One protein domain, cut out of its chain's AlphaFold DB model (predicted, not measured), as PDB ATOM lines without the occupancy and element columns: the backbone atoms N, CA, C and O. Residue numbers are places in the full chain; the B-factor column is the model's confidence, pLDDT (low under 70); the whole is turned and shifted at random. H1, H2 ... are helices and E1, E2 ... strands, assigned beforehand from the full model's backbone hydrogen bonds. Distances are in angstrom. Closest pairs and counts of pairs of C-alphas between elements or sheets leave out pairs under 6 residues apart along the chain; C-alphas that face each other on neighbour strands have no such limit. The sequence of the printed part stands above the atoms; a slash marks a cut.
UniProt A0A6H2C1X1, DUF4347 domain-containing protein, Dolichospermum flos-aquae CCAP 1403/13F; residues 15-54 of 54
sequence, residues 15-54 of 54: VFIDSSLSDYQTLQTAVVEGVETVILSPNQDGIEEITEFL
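AT A GLANCE: This is residues 15 to 54 of the 54 residues of the protein "DUF4347 domain-containing protein" of Dolichospermum flos-aquae CCAP 1403/13F (UniProt A0A6H2C1X1). A two-stranded parallel sheet, E1 beside E2, forms the thin core of a flat slab, with the short helix H1 over one face and H2 over the other. The printed part has 40 residues, in the order E1, H1, E2, H2, and its class is mixed, helices and strands. It is only just compact, close to loose, with a radius of gyration of the C-alphas of 10.3 A. The C-alphas span 25 by 24 by 8 A.

IN THESE COORDINATES: E1 holds residues 15 to 18, beginning at C-alpha 15 (238.066, 200.486, 186.662). H1, residues 24 to 29, follows and is 8.7 A long. E2, residues 36 to 40, is 12.8 A long from C-alpha 36 (238.581, 200.191, 192.883). H2, residues 46 to 53, is 10.5 A long and ends at C-alpha 53 (229.335, 193.942, 190.103).

HOW THE PARTS SIT: E1 and E2 are parallel neighbours, with 21 degrees between their directions. The C-alphas of Phe 16 and Val 38 face each other at 4.8 A. N 17 and O 38, and N 38 and O 15, are within hydrogen-bond range, each at 2.9 A. E1, H1 and E2 form a strand-helix-strand unit, two parallel neighbour strands with a helix between them along the chain, and its crossover is right-handed. The closest C-alphas of E1 and H1 are those of Asp 18 and Tyr 24, 6.8 A apart. The closest of E2 and H2 are those of Leu 40 and Gly 46, at 6.0 A. H1 and H2 are apart. In H1 and H2 every O i to N i+4 pair is within hydrogen-bond range.

THE WHOLE: The C-alphas farthest apart, those of Glu 33 and Asn 43, are 27.5 A from each other. The links E1 to H1 and E2 to H2 are tight, and H1 to E2 is short. The printed part has no cut, and no printed residue is under 70 in pLDDT.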
ATOM      1  N   VAL A  15     237.418 200.848 187.924       96.44
ATOM      2  CA  VAL A  15     238.066 200.486 186.662       96.44
ATOM      3  C   VAL A  15     237.970 198.979 186.480       96.44
ATOM      4  O   VAL A  15     238.491 198.211 187.287       96.44
ATOM      5  N   PHE A  16     237.330 198.567 185.390       97.44
ATOM      6  CA  PHE A  16     237.300 197.178 184.950       97.44
ATOM      7  C   PHE A  16     238.437 196.941 183.956       97.44
ATOM      8  O   PHE A  16     238.602 197.710 183.006       97.44
ATOM      9  N   ILE A  17     239.231 195.893 184.176       97.88
ATOM     10  CA  ILE A  17     240.377 195.537 183.332       97.88
ATOM     11  C   ILE A  17     240.173 194.132 182.780       97.88
ATOM     12  O   ILE A  17     240.010 193.175 183.533       97.88
ATOM     13  N   ASP A  18     240.231 194.016 181.458       95.88
ATOM     14  CA  ASP A  18     240.170 192.741 180.750       95.88
ATOM     15  C   ASP A  18     241.497 191.975 180.896       95.88
ATOM     16  O   ASP A  18     242.550 192.428 180.436       95.88
ATOM     17  N   SER A  19     241.445 190.808 181.543       96.81
ATOM     18  CA  SER A  19     242.618 189.954 181.768       96.81
ATOM     19  C   SER A  19     243.006 189.080 180.575       96.81
ATOM     20  O   SER A  19     244.055 188.435 180.612       96.81
ATOM     21  N   SER A  20     242.213 189.071 179.497       95.25
ATOM     22  CA  SER A  20     242.599 188.429 178.235       95.25
ATOM     23  C   SER A  20     243.759 189.161 177.543       95.25
ATOM     24  O   SER A  20     244.464 188.581 176.710       95.25
ATOM     25  N   LEU A  21     244.007 190.420 177.921       94.88
ATOM     26  CA  LEU A  21     245.165 191.187 177.483       94.88
ATOM     27  C   LEU A  21     246.449 190.625 178.107       94.88
ATOM     28  O   LEU A  21     246.552 190.452 179.318       94.88
ATOM     29  N   SER A  22     247.469 190.400 177.276       93.81
ATOM     30  CA  SER A  22     248.707 189.718 177.687       93.81
ATOM     31  C   SER A  22     249.524 190.431 178.778       93.81
ATOM     32  O   SER A  22     250.358 189.784 179.399       93.81
ATOM     33  N   ASP A  23     249.305 191.729 179.006       95.56
ATOM     34  CA  ASP A  23     249.982 192.532 180.040       95.56
ATOM     35  C   ASP A  23     248.988 193.453 180.773       95.56
ATOM     36  O   ASP A  23     249.172 194.665 180.919       95.56
ATOM     37  N   TYR A  24     247.861 192.885 181.201       97.00
ATOM     38  CA  TYR A  24     246.849 193.634 181.945       97.00
ATOM     39  C   TYR A  24     247.363 194.123 183.315       97.00
ATOM     40  O   TYR A  24     246.819 195.070 183.881       97.00
ATOM     41  N   GLN A  25     248.430 193.524 183.853       97.12
ATOM     42  CA  GLN A  25     249.060 193.930 185.111       97.12
ATOM     43  C   GLN A  25     249.691 195.323 185.012       97.12
ATOM     44  O   GLN A  25     249.652 196.078 185.988       97.12
ATOM     45  N   THR A  26     250.217 195.706 183.844       97.12
ATOM     46  CA  THR A  26     250.663 197.084 183.598       97.12
ATOM     47  C   THR A  26     249.491 198.065 183.694       97.12
ATOM     48  O   THR A  26     249.633 199.126 184.302       97.12
ATOM     49  N   LEU A  27     248.310 197.697 183.180       96.38
ATOM     50  CA  LEU A  27     247.094 198.509 183.314       96.38
ATOM     51  C   LEU A  27     246.645 198.603 184.775       96.38
ATOM     52  O   LEU A  27     246.345 199.696 185.244       96.38
ATOM     53  N   GLN A  28     246.668 197.485 185.508       96.06
ATOM     54  CA  GLN A  28     246.332 197.440 186.933       96.06
ATOM     55  C   GLN A  28     247.270 198.320 187.767       96.06
ATOM     56  O   GLN A  28     246.815 199.077 188.617       96.06
ATOM     57  N   THR A  29     248.575 198.260 187.500       96.00
ATOM     58  CA  THR A  29     249.590 199.045 188.223       96.00
ATOM     59  C   THR A  29     249.473 200.545 187.940       96.00
ATOM     60  O   THR A  29     249.869 201.363 188.765       96.00
ATOM     61  N   ALA A  30     248.926 200.922 186.781       95.19
ATOM     62  CA  ALA A  30     248.704 202.315 186.411       95.19
ATOM     63  C   ALA A  30     247.439 202.930 187.042       95.19
ATOM     64  O   ALA A  30     247.241 204.143 186.931       95.19
ATOM     65  N   VAL A  31     246.581 202.129 187.689       95.00
ATOM     66  CA  VAL A  31     245.387 202.639 188.373       95.00
ATOM     67  C   VAL A  31     245.796 203.451 189.604       95.00
ATOM     68  O   VAL A  31     246.626 203.035 190.410       95.00
ATOM     69  N   VAL A  32     245.205 204.639 189.737       92.88
ATOM     70  CA  VAL A  32     245.475 205.567 190.840       92.88
ATOM     71  C   VAL A  32     244.984 204.978 192.166       92.88
ATOM     72  O   VAL A  32     243.916 204.371 192.232       92.88
ATOM     73  N   GLU A  33     245.747 205.195 193.238       88.62
ATOM     74  CA  GLU A  33     245.367 204.774 194.588       88.62
ATOM     75  C   GLU A  33     243.966 205.285 194.973       88.62
ATOM     76  O   GLU A  33     243.595 206.426 194.698       88.62
ATOM     77  N   GLY A  34     243.178 204.424 195.621       87.19
ATOM     78  CA  GLY A  34     241.811 204.736 196.046       87.19
ATOM     79  C   GLY A  34     240.729 204.498 194.986       87.19
ATOM     80  O   GLY A  34     239.549 204.590 195.325       87.19
ATOM     81  N   VAL A  35     241.105 204.154 193.748       92.50
ATOM     82  CA  VAL A  35     240.193 203.638 192.713       92.50
ATOM     83  C   VAL A  35     240.060 202.126 192.865       92.50
ATOM     84  O   VAL A  35     241.054 201.408 192.983       92.50
ATOM     85  N   GLU A  36     238.826 201.629 192.848       93.75
ATOM     86  CA  GLU A  36     238.581 200.191 192.883       93.75
ATOM     87  C   GLU A  36     238.882 199.575 191.519       93.75
ATOM     88  O   GLU A  36     238.443 200.073 190.482       93.75
ATOM     89  N   THR A  37     239.665 198.499 191.520       95.12
ATOM     90  CA  THR A  37     240.035 197.780 190.301       95.12
ATOM     91  C   THR A  37     239.400 196.403 190.311       95.12
ATOM     92  O   THR A  37     239.650 195.614 191.222       95.12
ATOM     93  N   VAL A  38     238.639 196.099 189.265       96.38
ATOM     94  CA  VAL A  38     238.018 194.793 189.044       96.38
ATOM     95  C   VAL A  38     238.675 194.154 187.830       96.38
ATOM     96  O   VAL A  38     238.732 194.749 186.755       96.38
ATOM     97  N   ILE A  39     239.197 192.944 188.000       97.56
ATOM     98  CA  ILE A  39     239.786 192.179 186.902       97.56
ATOM     99  C   ILE A  39     238.710 191.251 186.349       97.56
ATOM    100  O   ILE A  39     238.236 190.378 187.072       97.56
ATOM    101  N   LEU A  40     238.334 191.450 185.088       98.12
ATOM    102  CA  LEU A  40     237.337 190.625 184.409       98.12
ATOM    103  C   LEU A  40     237.918 189.254 184.085       98.12
ATOM    104  O   LEU A  40     239.100 189.131 183.732       98.12
ATOM    105  N   SER A  41     237.087 188.224 184.192       96.75
ATOM    106  CA  SER A  41     237.467 186.876 183.803       96.75
ATOM    107  C   SER A  41     237.596 186.798 182.281       96.75
ATOM    108  O   SER A  41     236.703 187.232 181.560       96.75
ATOM    109  N   PRO A  42     238.649 186.161 181.742       95.69
ATOM    110  CA  PRO A  42     238.769 185.990 180.297       95.69
ATOM    111  C   PRO A  42     237.810 184.909 179.767       95.69
ATOM    112  O   PRO A  42     237.749 184.670 178.564       95.69
ATOM    113  N   ASN A  43     237.105 184.208 180.665       96.69
ATOM    114  CA  ASN A  43     236.238 183.074 180.354       96.69
ATOM    115  C   ASN A  43     234.746 183.382 180.566       96.69
ATOM    116  O   ASN A  43     233.936 182.457 180.515       96.69
ATOM    117  N   GLN A  44     234.388 184.634 180.854       94.94
ATOM    118  CA  GLN A  44     233.009 185.072 181.078       94.94
ATOM    119  C   GLN A  44     232.680 186.252 180.159       94.94
ATOM    120  O   GLN A  44     233.574 186.868 179.576       94.94
ATOM    121  N   ASP A  45     231.390 186.538 179.986       96.69
ATOM    122  CA  ASP A  45     230.976 187.759 179.306       96.69
ATOM    123  C   ASP A  45     231.289 188.952 180.217       96.69
ATOM    124  O   ASP A  45     230.705 189.112 181.289       96.69
ATOM    125  N   GLY A  46     232.226 189.798 179.790       95.38
ATOM    126  CA  GLY A  46     232.664 190.932 180.596       95.38
ATOM    127  C   GLY A  46     231.553 191.946 180.888       95.38
ATOM    128  O   GLY A  46     231.620 192.633 181.902       95.38
ATOM    129  N   ILE A  47     230.517 192.051 180.046       96.81
ATOM    130  CA  ILE A  47     229.374 192.938 180.305       96.81
ATOM    131  C   ILE A  47     228.455 192.344 181.375       96.81
ATOM    132  O   ILE A  47     227.931 193.090 182.207       96.81
ATOM    133  N   GLU A  48     228.279 191.023 181.383       97.56
ATOM    134  CA  GLU A  48     227.552 190.318 182.445       97.56
ATOM    135  C   GLU A  48     228.263 190.504 183.792       97.56
ATOM    136  O   GLU A  48     227.642 190.992 184.732       97.56
ATOM    137  N   GLU A  49     229.580 190.278 183.852       97.31
ATOM    138  CA  GLU A  49     230.379 190.504 185.068       97.31
ATOM    139  C   GLU A  49     230.308 191.959 185.571       97.31
ATOM    140  O   GLU A  49     230.159 192.194 186.770       97.31
ATOM    141  N   ILE A  50     230.377 192.953 184.671       96.38
ATOM    142  CA  ILE A  50     230.210 194.374 185.032       96.38
ATOM    143  C   ILE A  50     228.821 194.627 185.629       96.38
ATOM    144  O   ILE A  50     228.694 195.393 186.583       96.38
ATOM    145  N   THR A  51     227.784 194.005 185.068       96.38
ATOM    146  CA  THR A  51     226.397 194.175 185.523       96.38
ATOM    147  C   THR A  51     226.155 193.501 186.872       96.38
ATOM    148  O   THR A  51     225.397 194.025 187.672       96.38
ATOM    149  N   GLU A  52     226.788 192.360 187.141       95.38
ATOM    150  CA  GLU A  52     226.711 191.689 188.446       95.38
ATOM    151  C   GLU A  52     227.467 192.443 189.546       95.38
ATOM    152  O   GLU A  52     227.102 192.359 190.721       95.38
ATOM    153  N   PHE A  53     228.531 193.158 189.173       93.50
ATOM    154  CA  PHE A  53     229.335 193.942 190.103       93.50
ATOM    155  C   PHE A  53     228.643 195.242 190.562       93.50
ATOM    156  O   PHE A  53     228.865 195.668 191.698       93.50
ATOM    157  N   LEU A  54     227.848 195.884 189.693       91.56
ATOM    158  CA  LEU A  54     227.196 197.189 189.924       91.56
ATOM    159  C   LEU A  54     225.762 197.071 190.464       91.56
ATOM    160  O   LEU A  54     225.426 197.871 191.369       91.56
TER     161      LEU A  54